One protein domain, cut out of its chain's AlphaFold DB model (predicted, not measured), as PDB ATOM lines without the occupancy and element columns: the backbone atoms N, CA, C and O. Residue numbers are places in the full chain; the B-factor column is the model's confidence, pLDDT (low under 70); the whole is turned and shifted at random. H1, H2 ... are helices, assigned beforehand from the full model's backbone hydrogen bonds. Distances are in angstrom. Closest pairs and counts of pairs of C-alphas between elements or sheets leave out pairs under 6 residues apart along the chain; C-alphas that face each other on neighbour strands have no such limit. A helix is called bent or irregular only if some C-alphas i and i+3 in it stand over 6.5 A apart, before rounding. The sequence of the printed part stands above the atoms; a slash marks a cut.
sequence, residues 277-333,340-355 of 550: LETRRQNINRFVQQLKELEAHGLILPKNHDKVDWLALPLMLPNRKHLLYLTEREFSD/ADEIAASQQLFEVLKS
ATOM      1  N   LEU A 277     148.197 188.808 156.672       93.25
ATOM      2  CA  LEU A 277     147.535 188.049 155.614       93.25
ATOM      3  C   LEU A 277     148.385 188.033 154.337       93.25
ATOM      4  O   LEU A 277     148.638 186.969 153.781       93.25
ATOM      5  N   GLU A 278     148.908 189.186 153.913       93.06
ATOM      6  CA  GLU A 278     149.749 189.263 152.716       93.06
ATOM      7  C   GLU A 278     151.029 188.424 152.845       93.06
ATOM      8  O   GLU A 278     151.362 187.643 151.953       93.06
ATOM      9  N   THR A 279     151.704 188.505 153.993       91.38
ATOM     10  CA  THR A 279     152.904 187.704 154.276       91.38
ATOM     11  C   THR A 279     152.601 186.204 154.225       91.38
ATOM     12  O   THR A 279     153.359 185.425 153.639       91.38
ATOM     13  N   ARG A 280     151.469 185.779 154.803       91.38
ATOM     14  CA  ARG A 280     151.017 184.380 154.768       91.38
ATOM     15  C   ARG A 280     150.750 183.918 153.336       91.38
ATOM     16  O   ARG A 280     151.284 182.880 152.947       91.38
ATOM     17  N   ARG A 281     150.028 184.698 152.523       91.12
ATOM     18  CA  ARG A 281     149.785 184.379 151.100       91.12
ATOM     19  C   ARG A 281     151.080 184.217 150.324       91.12
ATOM     20  O   ARG A 281     151.238 183.236 149.604       91.12
ATOM     21  N   GLN A 282     152.016 185.152 150.476       91.38
ATOM     22  CA  GLN A 282     153.304 185.098 149.784       91.38
ATOM     23  C   GLN A 282     154.091 183.840 150.157       91.38
ATOM     24  O   GLN A 282     154.597 183.147 149.272       91.38
ATOM     25  N   ASN A 283     154.141 183.502 151.447       89.62
ATOM     26  CA  ASN A 283     154.813 182.297 151.920       89.62
ATOM     27  C   ASN A 283     154.155 181.023 151.383       89.62
ATOM     28  O   ASN A 283     154.847 180.171 150.831       89.62
ATOM     29  N   ILE A 284     152.832 180.911 151.485       91.38
ATOM     30  CA  ILE A 284     152.084 179.742 151.006       91.38
ATOM     31  C   ILE A 284     152.248 179.579 149.496       91.38
ATOM     32  O   ILE A 284     152.596 178.493 149.041       91.38
ATOM     33  N   ASN A 285     152.093 180.653 148.720       90.69
ATOM     34  CA  ASN A 285     152.274 180.621 147.269       90.69
ATOM     35  C   ASN A 285     153.692 180.202 146.883       90.69
ATOM     36  O   ASN A 285     153.863 179.371 145.992       90.69
ATOM     37  N   ARG A 286     154.706 180.736 147.572       89.31
ATOM     38  CA  ARG A 286     156.104 180.356 147.355       89.31
ATOM     39  C   ARG A 286     156.317 178.867 147.621       89.31
ATOM     40  O   ARG A 286     156.875 178.181 146.768       89.31
ATOM     41  N   PHE A 287     155.853 178.359 148.761       88.44
ATOM     42  CA  PHE A 287     156.031 176.951 149.107       88.44
ATOM     43  C   PHE A 287     155.261 176.017 148.173       88.44
ATOM     44  O   PHE A 287     155.833 175.044 147.694       88.44
ATOM     45  N   VAL A 288     154.004 176.327 147.847       90.00
ATOM     46  CA  VAL A 288     153.212 175.533 146.897       90.00
ATOM     47  C   VAL A 288     153.891 175.484 145.527       90.00
ATOM     48  O   VAL A 288     153.983 174.413 144.936       90.00
ATOM     49  N   GLN A 289     154.428 176.606 145.031       89.94
ATOM     50  CA  GLN A 289     155.166 176.627 143.764       89.94
ATOM     51  C   GLN A 289     156.426 175.755 143.807       89.94
ATOM     52  O   GLN A 289     156.669 175.007 142.865       89.94
ATOM     53  N   GLN A 290     157.204 175.826 144.890       87.25
ATOM     54  CA  GLN A 290     158.443 175.055 145.043       87.25
ATOM     55  C   GLN A 290     158.196 173.551 145.225       87.25
ATOM     56  O   GLN A 290     159.028 172.742 144.830       87.25
ATOM     57  N   LEU A 291     157.054 173.174 145.801       87.06
ATOM     58  CA  LEU A 291     156.699 171.781 146.078       87.06
ATOM     59  C   LEU A 291     155.878 171.125 144.960       87.06
ATOM     60  O   LEU A 291     155.604 169.930 145.027       87.06
ATOM     61  N   LYS A 292     155.479 171.881 143.932       88.75
ATOM     62  CA  LYS A 292     154.549 171.424 142.890       88.75
ATOM     63  C   LYS A 292     155.023 170.180 142.142       88.75
ATOM     64  O   LYS A 292     154.225 169.299 141.840       88.75
ATOM     65  N   GLU A 293     156.318 170.081 141.855       84.56
ATOM     66  CA  GLU A 293     156.884 168.925 141.146       84.56
ATOM     67  C   GLU A 293     156.729 167.620 141.944       84.56
ATOM     68  O   GLU A 293     156.627 166.541 141.362       84.56
ATOM     69  N   LEU A 294     156.604 167.716 143.271       81.44
ATOM     70  CA  LEU A 294     156.436 166.570 144.161       81.44
ATOM     71  C   LEU A 294     155.008 166.011 144.165       81.44
ATOM     72  O   LEU A 294     154.790 164.919 144.692       81.44
ATOM     73  N   GLU A 295     154.034 166.689 143.546       85.00
ATOM     74  CA  GLU A 295     152.699 166.110 143.341       85.00
ATOM     75  C   GLU A 295     152.766 164.841 142.476       85.00
ATOM     76  O   GLU A 295     152.049 163.873 142.738       85.00
ATOM     77  N   ALA A 296     153.695 164.787 141.509       81.38
ATOM     78  CA  ALA A 296     153.971 163.584 140.713       81.38
ATOM     79  C   ALA A 296     154.458 162.398 141.568       81.38
ATOM     80  O   ALA A 296     154.370 161.246 141.148       81.38
ATOM     81  N   HIS A 297     154.934 162.690 142.779       73.94
ATOM     82  CA  HIS A 297     155.433 161.739 143.760       73.94
ATOM     83  C   HIS A 297     154.439 161.504 144.914       73.94
ATOM     84  O   HIS A 297     154.779 160.906 145.930       73.94
ATOM     85  N   GLY A 298     153.184 161.938 144.761       78.38
ATOM     86  CA  GLY A 298     152.107 161.658 145.711       78.38
ATOM     87  C   GLY A 298     151.936 162.692 146.824       78.38
ATOM     88  O   GLY A 298     151.082 162.492 147.688       78.38
ATOM     89  N   LEU A 299     152.688 163.799 146.814       85.00
ATOM     90  CA  LEU A 299     152.378 164.945 147.671       85.00
ATOM     91  C   LEU A 299     151.032 165.546 147.252       85.00
ATOM     92  O   LEU A 299     150.805 165.831 146.082       85.00
ATOM     93  N   ILE A 300     150.144 165.769 148.215       89.12
ATOM     94  CA  ILE A 300     148.885 166.475 147.988       89.12
ATOM     95  C   ILE A 300     149.036 167.885 148.546       89.12
ATOM     96  O   ILE A 300     149.108 168.080 149.763       89.12
ATOM     97  N   LEU A 301     149.076 168.867 147.648       90.00
ATOM     98  CA  LEU A 301     149.164 170.276 148.011       90.00
ATOM     99  C   LEU A 301     147.781 170.880 148.305       90.00
ATOM    100  O   LEU A 301     146.751 170.361 147.854       90.00
ATOM    101  N   PRO A 302     147.731 171.985 149.070       90.25
ATOM    102  CA  PRO A 302     146.490 172.695 149.326       90.25
ATOM    103  C   PRO A 302     145.784 173.154 148.046       90.25
ATOM    104  O   PRO A 302     146.377 173.793 147.175       90.25
ATOM    105  N   LYS A 303     144.480 172.888 147.959       87.50
ATOM    106  CA  LYS A 303     143.620 173.389 146.881       87.50
ATOM    107  C   LYS A 303     143.194 174.824 147.174       87.50
ATOM    108  O   LYS A 303     142.939 175.166 148.323       87.50
ATOM    109  N   ASN A 304     143.022 175.633 146.123       81.62
ATOM    110  CA  ASN A 304     142.557 177.027 146.227       81.62
ATOM    111  C   ASN A 304     143.380 177.872 147.221       81.62
ATOM    112  O   ASN A 304     142.835 178.731 147.916       81.62
ATOM    113  N   HIS A 305     144.687 177.610 147.316       77.56
ATOM    114  CA  HIS A 305     145.574 178.292 148.260       77.56
ATOM    115  C   HIS A 305     145.690 179.807 148.027       77.56
ATOM    116  O   HIS A 305     146.139 180.544 148.894       77.56
ATOM    117  N   ASP A 306     145.263 180.260 146.852       75.69
ATOM    118  CA  ASP A 306     145.207 181.640 146.394       75.69
ATOM    119  C   ASP A 306     143.918 182.377 146.801       75.69
ATOM    120  O   ASP A 306     143.848 183.598 146.675       75.69
ATOM    121  N   LYS A 307     142.891 181.660 147.277       75.50
ATOM    122  CA  LYS A 307     141.560 182.232 147.566       75.50
ATOM    123  C   LYS A 307     141.304 182.525 149.038       75.50
ATOM    124  O   LYS A 307     140.304 183.167 149.358       75.50
ATOM    125  N   VAL A 308     142.151 182.019 149.923       77.81
ATOM    126  CA  VAL A 308     141.975 182.082 151.375       77.81
ATOM    127  C   VAL A 308     143.327 182.185 152.069       77.81
ATOM    128  O   VAL A 308     144.349 181.751 151.538       77.81
ATOM    129  N   ASP A 309     143.325 182.778 153.256       86.25
ATOM    130  CA  ASP A 309     144.528 183.017 154.044       86.25
ATOM    131  C   ASP A 309     144.834 181.820 154.941       86.25
ATOM    132  O   ASP A 309     144.156 181.590 155.941       86.25
ATOM    133  N   TRP A 310     145.865 181.053 154.579       88.56
ATOM    134  CA  TRP A 310     146.228 179.849 155.322       88.56
ATOM    135  C   TRP A 310     146.989 180.160 156.607       88.56
ATOM    136  O   TRP A 310     147.943 180.946 156.633       88.56
ATOM    137  N   LEU A 311     146.587 179.474 157.676       90.44
ATOM    138  CA  LEU A 311     147.273 179.521 158.960       90.44
ATOM    139  C   LEU A 311     148.614 178.781 158.884       90.44
ATOM    140  O   LEU A 311     149.615 179.248 159.430       90.44
ATOM    141  N   ALA A 312     148.631 177.647 158.184       89.38
ATOM    142  CA  ALA A 312     149.800 176.797 158.002       89.38
ATOM    143  C   ALA A 312     149.744 176.068 156.652       89.38
ATOM    144  O   ALA A 312     148.683 175.945 156.044       89.38
ATOM    145  N   LEU A 313     150.892 175.554 156.199       88.25
ATOM    146  CA  LEU A 313     150.977 174.691 155.022       88.25
ATOM    147  C   LEU A 313     150.874 173.215 155.441       88.25
ATOM    148  O   LEU A 313     151.849 172.676 155.970       88.25
ATOM    149  N   PRO A 314     149.746 172.530 155.205       87.62
ATOM    150  CA  PRO A 314     149.671 171.092 155.419       87.62
ATOM    151  C   PRO A 314     150.434 170.352 154.315       87.62
ATOM    152  O   PRO A 314     150.238 170.605 153.126       87.62
ATOM    153  N   LEU A 315     151.270 169.395 154.713       81.50
ATOM    154  CA  LEU A 315     151.935 168.466 153.801       81.50
ATOM    155  C   LEU A 315     151.273 167.098 153.942       81.50
ATOM    156  O   LEU A 315     151.411 166.433 154.971       81.50
ATOM    157  N   MET A 316     150.524 166.690 152.919       84.75
ATOM    158  CA  MET A 316     149.817 165.416 152.920       84.75
ATOM    159  C   MET A 316     150.494 164.423 151.978       84.75
ATOM    160  O   MET A 316     150.668 164.693 150.795       84.75
ATOM    161  N   LEU A 317     150.849 163.258 152.518       77.69
ATOM    162  CA  LEU A 317     151.505 162.161 151.807       77.69
ATOM    163  C   LEU A 317     150.808 160.837 152.146       77.69
ATOM    164  O   LEU A 317     150.324 160.695 153.277       77.69
ATOM    165  N   PRO A 318     150.821 159.843 151.239       71.75
ATOM    166  CA  PRO A 318     150.320 158.497 151.512       71.75
ATOM    167  C   PRO A 318     150.942 157.870 152.770       71.75
ATOM    168  O   PRO A 318     150.225 157.304 153.595       71.75
ATOM    169  N   ASN A 319     152.255 158.057 152.974       69.62
ATOM    170  CA  ASN A 319     152.979 157.594 154.158       69.62
ATOM    171  C   ASN A 319     153.669 158.747 154.912       69.62
ATOM    172  O   ASN A 319     154.881 158.942 154.847       69.62
ATOM    173  N   ARG A 320     152.884 159.508 155.682       65.38
ATOM    174  CA  ARG A 320     153.369 160.677 156.446       65.38
ATOM    175  C   ARG A 320     154.520 160.395 157.420       65.38
ATOM    176  O   ARG A 320     155.266 161.308 157.748       65.38
ATOM    177  N   LYS A 321     154.637 159.163 157.935       64.75
ATOM    178  CA  LYS A 321     155.672 158.819 158.924       64.75
ATOM    179  C   LYS A 321     157.065 158.850 158.311       64.75
ATOM    180  O   LYS A 321     158.029 159.131 159.006       64.75
ATOM    181  N   HIS A 322     157.160 158.601 157.013       62.81
ATOM    182  CA  HIS A 322     158.434 158.511 156.332       62.81
ATOM    183  C   HIS A 322     159.194 159.840 156.297       62.81
ATOM    184  O   HIS A 322     160.401 159.869 156.504       62.81
ATOM    185  N   LEU A 323     158.473 160.954 156.133       61.28
ATOM    186  CA  LEU A 323     159.057 162.291 156.242       61.28
ATOM    187  C   LEU A 323     159.645 162.544 157.643       61.28
ATOM    188  O   LEU A 323     160.708 163.142 157.748       61.28
ATOM    189  N   LEU A 324     158.990 162.043 158.699       60.53
ATOM    190  CA  LEU A 324     159.475 162.149 160.082       60.53
ATOM    191  C   LEU A 324     160.711 161.262 160.323       60.53
ATOM    192  O   LEU A 324     161.687 161.706 160.920       60.53
ATOM    193  N   TYR A 325     160.736 160.043 159.779       59.97
ATOM    194  CA  TYR A 325     161.910 159.167 159.887       59.97
ATOM    195  C   TYR A 325     163.127 159.700 159.122       59.97
ATOM    196  O   TYR A 325     164.257 159.554 159.582       59.97
ATOM    197  N   LEU A 326     162.920 160.389 157.994       55.78
ATOM    198  CA  LEU A 326     164.001 161.092 157.294       55.78
ATOM    199  C   LEU A 326     164.576 162.251 158.122       55.78
ATOM    200  O   LEU A 326     165.777 162.505 158.042       55.78
ATOM    201  N   THR A 327     163.756 162.915 158.947       55.22
ATOM    202  CA  THR A 327     164.239 163.936 159.891       55.22
ATOM    203  C   THR A 327     164.964 163.344 161.106       55.22
ATOM    204  O   THR A 327     165.861 163.992 161.632       55.22
ATOM    205  N   GLU A 328     164.630 162.115 161.518       51.47
ATOM    206  CA  GLU A 328     165.186 161.452 162.714       51.47
ATOM    207  C   GLU A 328     166.331 160.457 162.408       51.47
ATOM    208  O   GLU A 328     166.950 159.932 163.326       51.47
ATOM    209  N   ARG A 329     166.657 160.208 161.129       50.38
ATOM    210  CA  ARG A 329     167.715 159.287 160.643       50.38
ATOM    211  C   ARG A 329     167.645 157.825 161.105       50.38
ATOM    212  O   ARG A 329     168.524 157.049 160.737       50.38
ATOM    213  N   GLU A 330     166.600 157.401 161.801       47.16
ATOM    214  CA  GLU A 330     166.369 155.987 162.092       47.16
ATOM    215  C   GLU A 330     165.430 155.367 161.053       47.16
ATOM    216  O   GLU A 330     164.207 155.406 161.159       47.16
ATOM    217  N   PHE A 331     166.021 154.762 160.024       47.06
ATOM    218  CA  PHE A 331     165.335 153.751 159.226       47.06
ATOM    219  C   PHE A 331     165.544 152.392 159.895       47.06
ATOM    220  O   PHE A 331     166.603 151.782 159.757       47.06
ATOM    221  N   SER A 332     164.544 151.899 160.623       47.69
ATOM    222  CA  SER A 332     164.476 150.474 160.948       47.69
ATOM    223  C   SER A 332     163.754 149.754 159.806       47.69
ATOM    224  O   SER A 332     162.583 150.039 159.562       47.69
ATOM    225  N   ASP A 333     164.418 148.804 159.144       45.38
ATOM    226  CA  ASP A 333     163.896 147.984 158.027       45.38
ATOM    227  C   ASP A 333     162.603 147.179 158.330       45.38
ATOM    228  O   ASP A 333     162.101 146.452 157.474       45.38
ATOM    229  N   ALA A 340     159.049 151.719 146.962       59.25
ATOM    230  CA  ALA A 340     160.236 152.466 146.523       59.25
ATOM    231  C   ALA A 340     159.890 153.897 146.061       59.25
ATOM    232  O   ALA A 340     160.667 154.825 146.282       59.25
ATOM    233  N   ASP A 341     158.699 154.079 145.486       57.38
ATOM    234  CA  ASP A 341     158.202 155.380 145.038       57.38
ATOM    235  C   ASP A 341     157.897 156.313 146.222       57.38
ATOM    236  O   ASP A 341     158.209 157.499 146.166       57.38
ATOM    237  N   GLU A 342     157.356 155.785 147.327       59.25
ATOM    238  CA  GLU A 342     157.087 156.552 148.555       59.25
ATOM    239  C   GLU A 342     158.379 156.989 149.267       59.25
ATOM    240  O   GLU A 342     158.449 158.090 149.831       59.25
ATOM    241  N   ILE A 343     159.415 156.146 149.202       61.91
ATOM    242  CA  ILE A 343     160.755 156.465 149.711       61.91
ATOM    243  C   ILE A 343     161.357 157.611 148.897       61.91
ATOM    244  O   ILE A 343     161.767 158.629 149.460       61.91
ATOM    245  N   ALA A 344     161.352 157.480 147.567       64.62
ATOM    246  CA  ALA A 344     161.870 158.504 146.667       64.62
ATOM    247  C   ALA A 344     161.124 159.841 146.829       64.62
ATOM    248  O   ALA A 344     161.760 160.891 146.913       64.62
ATOM    249  N   ALA A 345     159.793 159.801 146.949       63.25
ATOM    250  CA  ALA A 345     158.954 160.977 147.166       63.25
ATOM    251  C   ALA A 345     159.349 161.761 148.419       63.25
ATOM    252  O   ALA A 345     159.514 162.981 148.384       63.25
ATOM    253  N   SER A 346     159.521 161.058 149.537       66.56
ATOM    254  CA  SER A 346     159.829 161.709 150.809       66.56
ATOM    255  C   SER A 346     161.272 162.209 150.858       66.56
ATOM    256  O   SER A 346     161.517 163.254 151.449       66.56
ATOM    257  N   GLN A 347     162.217 161.507 150.219       68.75
ATOM    258  CA  GLN A 347     163.603 161.968 150.083       68.75
ATOM    259  C   GLN A 347     163.681 163.255 149.260       68.75
ATOM    260  O   GLN A 347     164.305 164.221 149.687       68.75
ATOM    261  N   GLN A 348     162.999 163.309 148.115       70.00
ATOM    262  CA  GLN A 348     162.942 164.528 147.308       70.00
ATOM    263  C   GLN A 348     162.255 165.672 148.057       70.00
ATOM    264  O   GLN A 348     162.749 166.797 148.036       70.00
ATOM    265  N   LEU A 349     161.158 165.390 148.767       72.56
ATOM    266  CA  LEU A 349     160.509 166.378 149.625       72.56
ATOM    267  C   LEU A 349     161.458 166.906 150.698       72.56
ATOM    268  O   LEU A 349     161.529 168.115 150.895       72.56
ATOM    269  N   PHE A 350     162.202 166.024 151.363       72.56
ATOM    270  CA  PHE A 350     163.189 166.409 152.362       72.56
ATOM    271  C   PHE A 350     164.255 167.346 151.773       72.56
ATOM    272  O   PHE A 350     164.512 168.400 152.349       72.56
ATOM    273  N   GLU A 351     164.804 167.033 150.596       74.50
ATOM    274  CA  GLU A 351     165.789 167.891 149.920       74.50
ATOM    275  C   GLU A 351     165.209 169.255 149.507       74.50
ATOM    276  O   GLU A 351     165.847 170.293 149.706       74.50
ATOM    277  N   VAL A 352     163.972 169.294 148.996       73.94
ATOM    278  CA  VAL A 352     163.305 170.564 148.660       73.94
ATOM    279  C   VAL A 352     163.068 171.400 149.918       73.94
ATOM    280  O   VAL A 352     163.397 172.587 149.929       73.94
ATOM    281  N   LEU A 353     162.559 170.799 150.997       73.69
ATOM    282  CA  LEU A 353     162.343 171.493 152.272       73.69
ATOM    283  C   LEU A 353     163.662 171.991 152.876       73.69
ATOM    284  O   LEU A 353     163.697 173.075 153.459       73.69
ATOM    285  N   LYS A 354     164.750 171.233 152.719       71.31
ATOM    286  CA  LYS A 354     166.100 171.630 153.123       71.31
ATOM    287  C   LYS A 354     166.582 172.845 152.327       71.31
ATOM    288  O   LYS A 354     167.072 173.800 152.911       71.31
ATOM    289  N   SER A 355     166.319 172.914 151.024       74.25
ATOM    290  CA  SER A 355     166.730 174.052 150.182       74.25
ATOM    291  C   SER A 355     166.149 175.423 150.577       74.25
ATOM    292  O   SER A 355     166.599 176.458 150.078       74.25
TER     293      SER A 355
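This is residues 277 to 333 and 340 to 355 of the 550 residues of the protein "Hypothetical protein" of Rotaria sp. Silwood1 (UniProt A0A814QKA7). A long, kinked helix, H1, makes one end of an elongated model, and two shorter helices, H2 and H3, pack across each other at the other end, with H3 reaching the last part of H1. Between H1 and H2 a long looping stretch, residues 298 to 319, folds back toward the start of H1 and then returns to the end where H2 and H3 lie. The printed part has 73 residues with three named helices, in the order H1, H2, H3, and no named strand; the class is all helix. The whole is only just compact, close to loose, with a radius of gyration of the C-alphas of 13.2 A and spans of 43 by 22 by 18 A.

H1, residues 277 to 297, has a kink of 44 degrees near residue 291. It is irregular: C-alphas 290 and 293 are 7.4 A apart, and its line is a rough one. H1 touches H3, residues 340 to 354, with residues 290 to 297 alone. Their closest C-alphas are those of His 297 and Ala 345, 5.0 A apart. The two helices run opposite ways at a shallow tilt of 31 degrees. H2, residues 320 to 328, is apart from H1. H2 touches H3, and their closest C-alphas, those of Leu 323 and Ser 346, are 5.5 A apart. They run the same way at a steep tilt of 56 degrees. Every O i to N i+4 pair is within hydrogen-bond range in H3; in H1 12 of 17 such pairs are, and in H2 4 of 5.

H1 begins at C-alpha 277, (147.535, 188.049, 155.614), and ends at C-alpha 297, (155.433, 161.739, 143.760), 29.9 A away. The stretch after it passes C-alpha 309 at (144.528, 183.017, 154.044). H2 runs from Arg 320 to Glu 328 and is 13.4 A long from first to last C-alpha. H3 runs from Ala 340 to Lys 354, 21.1 A from first to last C-alpha, and ends at C-alpha 354, (166.100, 171.630, 153.123).

The two C-alphas farthest apart are those of Glu 278 and Asp 333, 44.0 A. The link from H1 to H2 is long, with 22 residues. The link from H2 to H3 goes across the cut: residues 334 to 339 are not printed, and C-alphas 333 and 340 are 12.9 A apart. The mean pLDDT of the printed part is 75.8; it is under 70 at residues 319 to 333 and 340 to 347.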